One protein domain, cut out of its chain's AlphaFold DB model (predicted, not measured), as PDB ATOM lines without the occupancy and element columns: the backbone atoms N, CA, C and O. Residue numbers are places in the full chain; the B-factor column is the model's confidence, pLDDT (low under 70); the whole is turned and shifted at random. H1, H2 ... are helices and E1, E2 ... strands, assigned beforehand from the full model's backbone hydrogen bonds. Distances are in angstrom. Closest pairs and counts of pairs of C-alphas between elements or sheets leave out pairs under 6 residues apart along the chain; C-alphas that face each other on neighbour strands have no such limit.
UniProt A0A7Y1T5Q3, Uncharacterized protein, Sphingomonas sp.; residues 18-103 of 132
ATOM      1  N   GLY A  18       9.424  22.860   6.521       73.62
ATOM      2  CA  GLY A  18       8.641  23.906   5.859       73.62
ATOM      3  C   GLY A  18       9.310  24.392   4.571       73.62
ATOM      4  O   GLY A  18       9.262  25.579   4.263       73.62
ATOM      5  N   TYR A  19      10.011  23.493   3.876       75.50
ATOM      6  CA  TYR A  19      10.723  23.781   2.640       75.50
ATOM      7  C   TYR A  19       9.911  23.273   1.450       75.50
ATOM      8  O   TYR A  19       9.728  22.071   1.292       75.50
ATOM      9  N   ASP A  20       9.459  24.192   0.598       68.62
ATOM     10  CA  ASP A  20       8.582  23.885  -0.543       68.62
ATOM     11  C   ASP A  20       9.333  23.325  -1.777       68.62
ATOM     12  O   ASP A  20       8.730  23.087  -2.825       68.62
ATOM     13  N   GLY A  21      10.659  23.158  -1.700       68.25
ATOM     14  CA  GLY A  21      11.495  22.632  -2.788       68.25
ATOM     15  C   GLY A  21      11.949  21.187  -2.564       68.25
ATOM     16  O   GLY A  21      11.848  20.655  -1.465       68.25
ATOM     17  N   ASP A  22      12.538  20.565  -3.592       69.56
ATOM     18  CA  ASP A  22      13.255  19.290  -3.429       69.56
ATOM     19  C   ASP A  22      14.686  19.572  -2.925       69.56
ATOM     20  O   ASP A  22      15.444  20.286  -3.597       69.56
ATOM     21  N   PRO A  23      15.083  19.089  -1.736       70.12
ATOM     22  CA  PRO A  23      16.421  19.283  -1.214       70.12
ATOM     23  C   PRO A  23      17.396  18.467  -2.060       70.12
ATOM     24  O   PRO A  23      17.532  17.255  -1.896       70.12
ATOM     25  N   GLY A  24      18.104  19.144  -2.962       78.25
ATOM     26  CA  GLY A  24      19.186  18.554  -3.744       78.25
ATOM     27  C   GLY A  24      20.362  18.100  -2.866       78.25
ATOM     28  O   GLY A  24      20.488  18.497  -1.704       78.25
ATOM     29  N   PRO A  25      21.252  17.238  -3.383       83.88
ATOM     30  CA  PRO A  25      22.457  16.862  -2.655       83.88
ATOM     31  C   PRO A  25      23.350  18.092  -2.420       83.88
ATOM     32  O   PRO A  25      23.467  18.966  -3.280       83.88
ATOM     33  N   LEU A  26      24.013  18.140  -1.258       83.88
ATOM     34  CA  LEU A  26      24.869  19.266  -0.860       83.88
ATOM     35  C   LEU A  26      25.991  19.544  -1.877       83.88
ATOM     36  O   LEU A  26      26.380  20.687  -2.058       83.88
ATOM     37  N   GLU A  27      26.487  18.512  -2.562       86.44
ATOM     38  CA  GLU A  27      27.572  18.625  -3.548       86.44
ATOM     39  C   GLU A  27      27.196  19.337  -4.849       86.44
ATOM     40  O   GLU A  27      28.080  19.788  -5.569       86.44
ATOM     41  N   GLU A  28      25.902  19.456  -5.135       89.19
ATOM     42  CA  GLU A  28      25.391  20.176  -6.304       89.19
ATOM     43  C   GLU A  28      25.048  21.636  -5.972       89.19
ATOM     44  O   GLU A  28      24.663  22.405  -6.852       89.19
ATOM     45  N   GLN A  29      25.188  22.043  -4.705       87.88
ATOM     46  CA  GLN A  29      24.826  23.382  -4.260       87.88
ATOM     47  C   GLN A  29      25.952  24.386  -4.519       87.88
ATOM     48  O   GLN A  29      27.101  24.159  -4.152       87.88
ATOM     49  N   ALA A  30      25.610  25.554  -5.070       88.62
ATOM     50  CA  ALA A  30      26.581  26.607  -5.383       88.62
ATOM     51  C   ALA A  30      27.294  27.191  -4.145       88.62
ATOM     52  O   ALA A  30      28.388  27.738  -4.260       88.62
ATOM     53  N   PHE A  31      26.684  27.072  -2.963       88.75
ATOM     54  CA  PHE A  31      27.255  27.523  -1.689       88.75
ATOM     55  C   PHE A  31      28.154  26.470  -1.018       88.75
ATOM     56  O   PHE A  31      28.670  26.715   0.078       88.75
ATOM     57  N   ALA A  32      28.340  25.304  -1.648       93.62
ATOM     58  CA  ALA A  32      29.152  24.212  -1.135       93.62
ATOM     59  C   ALA A  32      30.411  23.990  -1.985       93.62
ATOM     60  O   ALA A  32      30.386  23.980  -3.213       93.62
ATOM     61  N   ASN A  33      31.531  23.757  -1.310       94.94
ATOM     62  CA  ASN A  33      32.779  23.307  -1.902       94.94
ATOM     63  C   ASN A  33      33.084  21.906  -1.372       94.94
ATOM     64  O   ASN A  33      33.430  21.729  -0.200       94.94
ATOM     65  N   CYS A  34      32.903  20.909  -2.233       93.25
ATOM     66  CA  CYS A  34      33.042  19.507  -1.879       93.25
ATOM     67  C   CYS A  34      34.267  18.876  -2.528       93.25
ATOM     68  O   CYS A  34      34.564  19.081  -3.703       93.25
ATOM     69  N   ASN A  35      34.927  18.020  -1.760       89.88
ATOM     70  CA  ASN A  35      35.831  17.012  -2.279       89.88
ATOM     71  C   ASN A  35      35.261  15.616  -1.973       89.88
ATOM     72  O   ASN A  35      34.109  15.465  -1.560       89.88
ATOM     73  N   ARG A  36      36.072  14.577  -2.190       87.25
ATOM     74  CA  ARG A  36      35.683  13.185  -1.930       87.25
ATOM     75  C   ARG A  36      35.312  12.922  -0.464       87.25
ATOM     76  O   ARG A  36      34.454  12.084  -0.197       87.25
ATOM     77  N   ASP A  37      35.970  13.598   0.469       89.38
ATOM     78  CA  ASP A  37      35.903  13.290   1.895       89.38
ATOM     79  C   ASP A  37      34.916  14.170   2.657       89.38
ATOM     80  O   ASP A  37      34.277  13.707   3.607       89.38
ATOM     81  N   ALA A  38      34.776  15.430   2.250       92.19
ATOM     82  CA  ALA A  38      33.962  16.407   2.946       92.19
ATOM     83  C   ALA A  38      33.445  17.527   2.035       92.19
ATOM     84  O   ALA A  38      33.985  17.801   0.965       92.19
ATOM     85  N   CYS A  39      32.410  18.205   2.519       94.75
ATOM     86  CA  CYS A  39      31.888  19.446   1.966       94.75
ATOM     87  C   CYS A  39      32.042  20.573   2.982       94.75
ATOM     88  O   CYS A  39      31.680  20.403   4.146       94.75
ATOM     89  N   LEU A  40      32.536  21.722   2.533       96.19
ATOM     90  CA  LEU A  40      32.439  22.990   3.248       96.19
ATOM     91  C   LEU A  40      31.296  23.799   2.650       96.19
ATOM     92  O   LEU A  40      31.244  23.958   1.437       96.19
ATOM     93  N   ALA A  41      30.399  24.314   3.480       95.81
ATOM     94  CA  ALA A  41      29.266  25.114   3.035       95.81
ATOM     95  C   ALA A  41      29.101  26.354   3.912       95.81
ATOM     96  O   ALA A  41      29.267  26.281   5.129       95.81
ATOM     97  N   ALA A  42      28.762  27.484   3.295       94.62
ATOM     98  CA  ALA A  42      28.294  28.662   4.014       94.62
ATOM     99  C   ALA A  42      26.766  28.616   4.081       94.62
ATOM    100  O   ALA A  42      26.108  28.524   3.048       94.62
ATOM    101  N   ILE A  43      26.214  28.649   5.291       91.94
ATOM    102  CA  ILE A  43      24.773  28.652   5.542       91.94
ATOM    103  C   ILE A  43      24.399  30.023   6.086       91.94
ATOM    104  O   ILE A  43      25.011  30.500   7.042       91.94
ATOM    105  N   GLU A  44      23.413  30.661   5.473       91.75
ATOM    106  CA  GLU A  44      22.892  31.941   5.941       91.75
ATOM    107  C   GLU A  44      22.078  31.737   7.226       91.75
ATOM    108  O   GLU A  44      21.223  30.855   7.301       91.75
ATOM    109  N   GLY A  45      22.390  32.526   8.251       91.25
ATOM    110  CA  GLY A  45      21.535  32.750   9.415       91.25
ATOM    111  C   GLY A  45      21.064  34.204   9.439       91.25
ATOM    112  O   GLY A  45      21.483  34.998   8.594       91.25
ATOM    113  N   ASP A  46      20.236  34.560  10.418       90.38
ATOM    114  CA  ASP A  46      19.565  35.869  10.451       90.38
ATOM    115  C   ASP A  46      20.554  37.048  10.552       90.38
ATOM    116  O   ASP A  46      20.411  38.043   9.842       90.38
ATOM    117  N   GLU A  47      21.586  36.937  11.399       90.38
ATOM    118  CA  GLU A  47      22.584  38.006  11.607       90.38
ATOM    119  C   GLU A  47      23.969  37.697  11.023       90.38
ATOM    120  O   GLU A  47      24.774  38.600  10.773       90.38
ATOM    121  N   ARG A  48      24.288  36.414  10.826       93.56
ATOM    122  CA  ARG A  48      25.600  35.972  10.339       93.56
ATOM    123  C   ARG A  48      25.521  34.666   9.568       93.56
ATOM    124  O   ARG A  48      24.661  33.828   9.810       93.56
ATOM    125  N   SER A  49      26.508  34.445   8.704       94.69
ATOM    126  CA  SER A  49      26.722  33.154   8.054       94.69
ATOM    127  C   SER A  49      27.425  32.160   8.981       94.69
ATOM    128  O   SER A  49      28.411  32.505   9.641       94.69
ATOM    129  N   PHE A  50      26.993  30.906   8.943       96.69
ATOM    130  CA  PHE A  50      27.628  29.772   9.603       96.69
ATOM    131  C   PHE A  50      28.436  28.955   8.597       96.69
ATOM    132  O   PHE A  50      27.974  28.666   7.496       96.69
ATOM    133  N   THR A  51      29.638  28.541   8.981       97.69
ATOM    134  CA  THR A  51      30.445  27.606   8.193       97.69
ATOM    135  C   THR A  51      30.154  26.181   8.649       97.69
ATOM    136  O   THR A  51      30.398  25.837   9.808       97.69
ATOM    137  N   LEU A  52      29.655  25.351   7.737       97.19
ATOM    138  CA  LEU A  52      29.385  23.931   7.930       97.19
ATOM    139  C   LEU A  52      30.497  23.091   7.294       97.19
ATOM    140  O   LEU A  52      30.811  23.266   6.121       97.19
ATOM    141  N   LEU A  53      31.016  22.118   8.037       97.06
ATOM    142  CA  LEU A  53      31.802  21.005   7.506       97.06
ATOM    143  C   LEU A  53      30.982  19.713   7.591       97.06
ATOM    144  O   LEU A  53      30.724  19.208   8.683       97.06
ATOM    145  N   ALA A  54      30.612  19.147   6.446       95.50
ATOM    146  CA  ALA A  54      29.944  17.853   6.354       95.50
ATOM    147  C   ALA A  54      30.946  16.774   5.922       95.50
ATOM    148  O   ALA A  54      31.382  16.752   4.772       95.50
ATOM    149  N   VAL A  55      31.321  15.877   6.836       93.38
ATOM    150  CA  VAL A  55      32.234  14.758   6.560       93.38
ATOM    151  C   VAL A  55      31.434  13.583   6.004       93.38
ATOM    152  O   VAL A  55      30.545  13.056   6.675       93.38
ATOM    153  N   ARG A  56      31.768  13.169   4.781       88.00
ATOM    154  CA  ARG A  56      31.024  12.175   3.995       88.00
ATOM    155  C   ARG A  56      31.726  10.826   3.922       88.00
ATOM    156  O   ARG A  56      31.060   9.797   3.854       88.00
ATOM    157  N   SER A  57      33.059  10.810   3.926       82.12
ATOM    158  CA  SER A  57      33.816   9.561   3.828       82.12
ATOM    159  C   SER A  57      34.142   8.970   5.202       82.12
ATOM    160  O   SER A  57      34.222   9.645   6.236       82.12
ATOM    161  N   ARG A  58      34.352   7.652   5.204       76.81
ATOM    162  CA  ARG A  58      34.964   6.920   6.325       76.81
ATOM    163  C   ARG A  58      36.449   6.658   6.066       76.81
ATOM    164  O   ARG A  58      37.050   5.864   6.789       76.81
ATOM    165  N   ASP A  59      36.999   7.301   5.037       85.12
ATOM    166  CA  ASP A  59      38.393   7.165   4.648       85.12
ATOM    167  C   ASP A  59      39.294   7.757   5.739       85.12
ATOM    168  O   ASP A  59      38.869   8.514   6.626       85.12
ATOM    169  N   TYR A  60      40.557   7.344   5.719       82.06
ATOM    170  CA  TYR A  60      41.530   7.840   6.674       82.06
ATOM    171  C   TYR A  60      41.867   9.299   6.356       82.06
ATOM    172  O   TYR A  60      42.436   9.597   5.312       82.06
ATOM    173  N   ILE A  61      41.559  10.183   7.301       84.88
ATOM    174  CA  ILE A  61      42.002  11.576   7.319       84.88
ATOM    175  C   ILE A  61      42.945  11.706   8.508       84.88
ATOM    176  O   ILE A  61      42.620  11.231   9.606       84.88
ATOM    177  N   ALA A  62      44.110  12.324   8.305       90.00
ATOM    178  CA  ALA A  62      45.075  12.495   9.377       90.00
ATOM    179  C   ALA A  62      44.435  13.253  10.547       90.00
ATOM    180  O   ALA A  62      43.705  14.228  10.362       90.00
ATOM    181  N   TRP A  63      44.718  12.809  11.776       92.31
ATOM    182  CA  TRP A  63      44.072  13.348  12.977       92.31
ATOM    183  C   TRP A  63      44.167  14.872  13.053       92.31
ATOM    184  O   TRP A  63      43.154  15.531  13.259       92.31
ATOM    185  N   LYS A  64      45.373  15.418  12.843       94.38
ATOM    186  CA  LYS A  64      45.637  16.858  12.901       94.38
ATOM    187  C   LYS A  64      44.823  17.636  11.866       94.38
ATOM    188  O   LYS A  64      44.201  18.626  12.222       94.38
ATOM    189  N   GLU A  65      44.791  17.172  10.620       92.19
ATOM    190  CA  GLU A  65      44.034  17.828   9.544       92.19
ATOM    191  C   GLU A  65      42.542  17.876   9.878       92.19
ATOM    192  O   GLU A  65      41.903  18.918   9.753       92.19
ATOM    193  N   LEU A  66      42.002  16.766  10.389       91.62
ATOM    194  CA  LEU A  66      40.597  16.681  10.763       91.62
ATOM    195  C   LEU A  66      40.255  17.578  11.961       91.62
ATOM    196  O   LEU A  66      39.200  18.212  11.968       91.62
ATOM    197  N   THR A  67      41.121  17.642  12.979       95.62
ATOM    198  CA  THR A  67      40.900  18.515  14.143       95.62
ATOM    199  C   THR A  67      41.064  19.992  13.803       95.62
ATOM    200  O   THR A  67      40.269  20.798  14.279       95.62
ATOM    201  N   ASP A  68      42.026  20.342  12.946       95.75
ATOM    202  CA  ASP A  68      42.257  21.721  12.506       95.75
ATOM    203  C   ASP A  68      41.081  22.218  11.648       95.75
ATOM    204  O   ASP A  68      40.539  23.296  11.899       95.75
ATOM    205  N   ALA A  69      40.618  21.401  10.692       94.50
ATOM    206  CA  ALA A  69      39.437  21.711   9.889       94.50
ATOM    207  C   ALA A  69      38.192  21.873  10.774       94.50
ATOM    208  O   ALA A  69      37.461  22.853  10.647       94.50
ATOM    209  N   CYS A  70      37.991  20.957  11.722       96.06
ATOM    210  CA  CYS A  70      36.885  21.023  12.670       96.06
ATOM    211  C   CYS A  70      36.905  22.307  13.516       96.06
ATOM    212  O   CYS A  70      35.869  22.944  13.665       96.06
ATOM    213  N   ALA A  71      38.068  22.726  14.022       97.44
ATOM    214  CA  ALA A  71      38.197  23.948  14.820       97.44
ATOM    215  C   ALA A  71      37.980  25.242  14.012       97.44
ATOM    216  O   ALA A  71      37.694  26.293  14.587       97.44
ATOM    217  N   SER A  72      38.116  25.181  12.684       97.25
ATOM    218  CA  SER A  72      37.963  26.348  11.809       97.25
ATOM    219  C   SER A  72      36.507  26.713  11.497       97.25
ATOM    220  O   SER A  72      36.237  27.859  11.128       97.25
ATOM    221  N   VAL A  73      35.571  25.776  11.677       98.31
ATOM    222  CA  VAL A  73      34.164  25.920  11.276       98.31
ATOM    223  C   VAL A  73      33.224  26.101  12.465       98.31
ATOM    224  O   VAL A  73      33.585  25.856  13.617       98.31
ATOM    225  N   ASP A  74      31.989  26.512  12.186       98.06
ATOM    226  CA  ASP A  74      30.962  26.691  13.210       98.06
ATOM    227  C   ASP A  74      30.262  25.377  13.547       98.06
ATOM    228  O   ASP A  74      30.055  25.062  14.719       98.06
ATOM    229  N   ILE A  75      29.933  24.604  12.512       98.00
ATOM    230  CA  ILE A  75      29.157  23.373  12.618       98.00
ATOM    231  C   ILE A  75      29.912  22.250  11.916       98.00
ATOM    232  O   ILE A  75      30.369  22.407  10.785       98.00
ATOM    233  N   VAL A  76      30.005  21.091  12.558       97.75
ATOM    234  CA  VAL A  76      30.517  19.861  11.943       97.75
ATOM    235  C   VAL A  76      29.439  18.796  11.991       97.75
ATOM    236  O   VAL A  76      28.925  18.506  13.068       97.75
ATOM    237  N   VAL A  77      29.143  18.175  10.850       96.12
ATOM    238  CA  VAL A  77      28.234  17.027  10.741       96.12
ATOM    239  C   VAL A  77      29.000  15.840  10.173       96.12
ATOM    240  O   VAL A  77      29.708  15.972   9.175       96.12
ATOM    241  N   ALA A  78      28.880  14.675  10.804       94.00
ATOM    242  CA  ALA A  78      29.546  13.465  10.346       94.00
ATOM    243  C   ALA A  78      28.734  12.210  10.683       94.00
ATOM    244  O   ALA A  78      28.392  11.969  11.838       94.00
ATOM    245  N   GLU A  79      28.554  11.318   9.707       87.25
ATOM    246  CA  GLU A  79      27.949   9.990   9.930       87.25
ATOM    247  C   GLU A  79      28.858   9.028  10.727       87.25
ATOM    248  O   GLU A  79      28.505   7.885  11.026       87.25
ATOM    249  N   ARG A  80      30.071   9.467  11.075       90.25
ATOM    250  CA  ARG A  80      31.087   8.698  11.807       90.25
ATOM    251  C   ARG A  80      31.425   9.352  13.140       90.25
ATOM    252  O   ARG A  80      31.069  10.493  13.399       90.25
ATOM    253  N   TRP A  81      32.147   8.617  13.984       91.88
ATOM    254  CA  TRP A  81      32.705   9.167  15.221       91.88
ATOM    255  C   TRP A  81      33.852  10.103  14.869       91.88
ATOM    256  O   TRP A  81      34.736   9.732  14.085       91.88
ATOM    257  N   MET A  82      33.839  11.290  15.467       93.19
ATOM    258  CA  MET A  82      34.888  12.279  15.276       93.19
ATOM    259  C   MET A  82      35.935  12.191  16.396       93.19
ATOM    260  O   MET A  82      35.621  11.769  17.514       93.19
ATOM    261  N   PRO A  83      37.193  12.581  16.118       93.25
ATOM    262  CA  PRO A  83      38.235  12.715  17.131       93.25
ATOM    263  C   PRO A  83      37.774  13.523  18.346       93.25
ATOM    264  O   PRO A  83      37.059  14.513  18.204       93.25
ATOM    265  N   ARG A  84      38.259  13.174  19.546       92.25
ATOM    266  CA  ARG A  84      37.984  13.969  20.762       92.25
ATOM    267  C   ARG A  84      38.465  15.420  20.647       92.25
ATOM    268  O   ARG A  84      37.884  16.287  21.279       92.25
ATOM    269  N   GLY A  85      39.503  15.668  19.846       95.06
ATOM    270  CA  GLY A  85      40.028  17.010  19.581       95.06
ATOM    271  C   GLY A  85      39.254  17.805  18.524       95.06
ATOM    272  O   GLY A  85      39.662  18.910  18.198       95.06
ATOM    273  N   CYS A  86      38.181  17.258  17.947       96.75
ATOM    274  CA  CYS A  86      37.308  18.020  17.061       96.75
ATOM    275  C   CYS A  86      36.384  18.898  17.914       96.75
ATOM    276  O   CYS A  86      35.445  18.399  18.536       96.75
ATOM    277  N   THR A  87      36.681  20.194  17.947       97.25
ATOM    278  CA  THR A  87      35.962  21.213  18.721       97.25
ATOM    279  C   THR A  87      35.586  22.380  17.801       97.25
ATOM    280  O   THR A  87      36.361  23.333  17.698       97.25
ATOM    281  N   PRO A  88      34.447  22.304  17.089       97.88
ATOM    282  CA  PRO A  88      33.984  23.410  16.260       97.88
ATOM    283  C   PRO A  88      33.507  24.574  17.127       97.88
ATOM    284  O   PRO A  88      33.286  24.414  18.329       97.88
ATOM    285  N   ARG A  89      33.343  25.752  16.520       97.38
ATOM    286  CA  ARG A  89      33.044  26.992  17.258       97.38
ATOM    287  C   ARG A  89      31.680  26.961  17.939       97.38
ATOM    288  O   ARG A  89      31.504  27.648  18.941       97.38
ATOM    289  N   TRP A  90      30.738  26.174  17.413       96.44
ATOM    290  CA  TRP A  90      29.391  26.072  17.965       96.44
ATOM    291  C   TRP A  90      28.919  24.630  18.163       96.44
ATOM    292  O   TRP A  90      28.598  24.255  19.290       96.44
ATOM    293  N   LEU A  91      28.880  23.803  17.110       96.56
ATOM    294  CA  LEU A  91      28.144  22.537  17.169       96.56
ATOM    295  C   LEU A  91      28.846  21.366  16.476       96.56
ATOM    296  O   LEU A  91      29.215  21.436  15.307       96.56
ATOM    297  N   LYS A  92      28.963  20.241  17.190       97.12
ATOM    298  CA  LYS A  92      29.469  18.968  16.660       97.12
ATOM    299  C   LYS A  92      28.367  17.910  16.649       97.12
ATOM    300  O   LYS A  92      27.995  17.403  17.704       97.12
ATOM    301  N   LEU A  93      27.923  17.529  15.456       96.50
ATOM    302  CA  LEU A  93      26.944  16.475  15.190       96.50
ATOM    303  C   LEU A  93      27.629  15.273  14.534       96.50
ATOM    304  O   LEU A  93      27.503  15.025  13.335       96.50
ATOM    305  N   ASP A  94      28.408  14.544  15.328       94.88
ATOM    306  CA  ASP A  94      28.978  13.265  14.910       94.88
ATOM    307  C   ASP A  94      28.021  12.103  15.225       94.88
ATOM    308  O   ASP A  94      26.988  12.287  15.870       94.88
ATOM    309  N   ARG A  95      28.360  10.880  14.803       93.00
ATOM    310  CA  ARG A  95      27.493   9.712  15.042       93.00
ATOM    311  C   ARG A  95      27.130   9.518  16.518       93.00
ATOM    312  O   ARG A  95      26.012   9.104  16.787       93.00
ATOM    313  N   LYS A  96      28.033   9.825  17.460       93.81
ATOM    314  CA  LYS A  96      27.721   9.717  18.892       93.81
ATOM    315  C   LYS A  96      26.609  10.705  19.263       93.81
ATOM    316  O   LYS A  96      25.615  10.298  19.851       93.81
ATOM    317  N   ALA A  97      26.760  11.976  18.884       93.19
ATOM    318  CA  ALA A  97      25.744  12.994  19.144       93.19
ATOM    319  C   ALA A  97      24.397  12.636  18.487       93.19
ATOM    320  O   ALA A  97      23.359  12.737  19.131       93.19
ATOM    321  N   LEU A  98      24.414  12.147  17.242       91.69
ATOM    322  CA  LEU A  98      23.203  11.782  16.496       91.69
ATOM    323  C   LEU A  98      22.496  10.526  17.042       91.69
ATOM    324  O   LEU A  98      21.270  10.447  17.004       91.69
ATOM    325  N   GLU A  99      23.233   9.552  17.583       91.62
ATOM    326  CA  GLU A  99      22.658   8.391  18.289       91.62
ATOM    327  C   GLU A  99      21.927   8.815  19.582       91.62
ATOM    328  O   GLU A  99      20.912   8.216  19.965       91.62
ATOM    329  N   GLU A 100      22.420   9.870  20.236       90.19
ATOM    330  CA  GLU A 100      21.847  10.447  21.453       90.19
ATOM    331  C   GLU A 100      20.654  11.371  21.151       90.19
ATOM    332  O   GLU A 100      19.663  11.321  21.873       90.19
ATOM    333  N   SER A 101      20.690  12.156  20.072       89.19
ATOM    334  CA  SER A 101      19.643  13.133  19.726       89.19
ATOM    335  C   SER A 101      18.540  12.594  18.807       89.19
ATOM    336  O   SER A 101      17.423  13.118  18.782       89.19
ATOM    337  N   GLY A 102      18.839  11.567  18.008       87.69
ATOM    338  CA  GLY A 102      18.067  11.259  16.805       87.69
ATOM    339  C   GLY A 102      18.225  12.365  15.752       87.69
ATOM    340  O   GLY A 102      19.287  12.980  15.645       87.69
ATOM    341  N   GLY A 103      17.164  12.636  14.986       85.44
ATOM    342  CA  GLY A 103      17.139  13.760  14.045       85.44
ATOM    343  C   GLY A 103      17.258  15.111  14.755       85.44
ATOM    344  O   GLY A 103      16.793  15.261  15.886       85.44
TER     345      GLY A 103
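AT A GLANCE: This is residues 18 to 103 of the 132 residues of an uncharacterized protein of Sphingomonas sp. (UniProt A0A7Y1T5Q3). This is a twisted five-stranded sheet with one helix, H1, laid over one face along its strands, and a short second helix, H2, that only grazes the sheet near the last residues of E4 and E5. The link between E4 and E5 runs out to the same side of the sheet as H1, where its residues 83 to 87 pack beside that helix, while residues 18 to 25 stick out as a free tail. The printed part has 86 residues, and along them come E1, E2, E3, H1, E4, E5 and H2; the sheet is mixed, in the order E1, E2, E3, E4, E5, with antiparallel pairing from E1 to E3 and parallel pairing from E3 to E5. The class is mixed, helices and strands, although under half of the residues, 41 of 86, are in named elements. The whole is compact, with a radius of gyration of the C-alphas of 13.1 A and spans of 38 by 28 by 24 A.

IN THESE COORDINATES: Begin at Gly 18 and pass residues 18 to 31, a stretch with no named element, to reach C-alpha 32 at (29.152, 24.212, -1.135), where E1 begins; it holds residues 32 to 34. E2 follows as residues 38 to 44, 19.3 A from first to last C-alpha. E3, residues 49 to 55, is also 19.3 A long. Next find C-alpha 63 at (44.072, 13.348, 12.977); from there H1 runs through residues 63 to 72, 14.4 A long. E4 is residues 75 to 78, 10.2 A long, and E5 is residues 91 to 93. H2, residues 95 to 101, is 9.8 A long and ends with C-alpha 101 at (19.643, 13.133, 19.726).

HOW THE PARTS SIT: Start at the edge strand E1, which is antiparallel to E2 at 175 degrees; look for N 33 and O 40, 2.8 A apart. E2 and E3 are antiparallel at 159 degrees, with N 41 and O 52 at 2.9 A and N 52 and O 41 at 2.8 A, within hydrogen-bond range. E1 and E2 form a hairpin, E2 and E3 another, and the three strands make a meander, each the antiparallel neighbour of the one before. E3 and E4 are parallel at 17 degrees, with N 53 and O 75 at 2.8 A. With H1 between them they form a strand-helix-strand unit, two parallel neighbour strands joined through a helix, and its crossover is right-handed. H1 is on the sheet at a height of 11.0 A, over E3 and only just over E4, on which 3 of its C-alphas fall; on the local plane it stands at 2 degrees to E3, along the strands. The closest C-alphas of H1 and E4 are those of Cys 70 and Val 76, 6.5 A apart. E4 and the other edge strand, E5, are parallel at 10 degrees, with N 93 and O 76 at 2.8 A. H2 only grazes the sheet with its residues 95 to 101; its closest C-alphas with E4 are those of Arg 95 and Ala 78, 6.4 A apart. H1 and H2 are apart. In both H1 and H2 every O i to N i+4 pair is within hydrogen-bond range.

THE WHOLE: Look at Asp 20 and Lys 64 for the two C-alphas farthest apart, 40.0 A. Without residues 18 to 25, which stand free, the body of 78 residues spans 30 by 27 by 23 A. From edge to edge of the sheet the strands' lines turn by 51 degrees. The link from E4 to E5, 12 residues, is long; the one from E3 to H1 is short. The printed part has no cut. The mean pLDDT of the printed part is 90.7, and residues 20 to 22 are under 70.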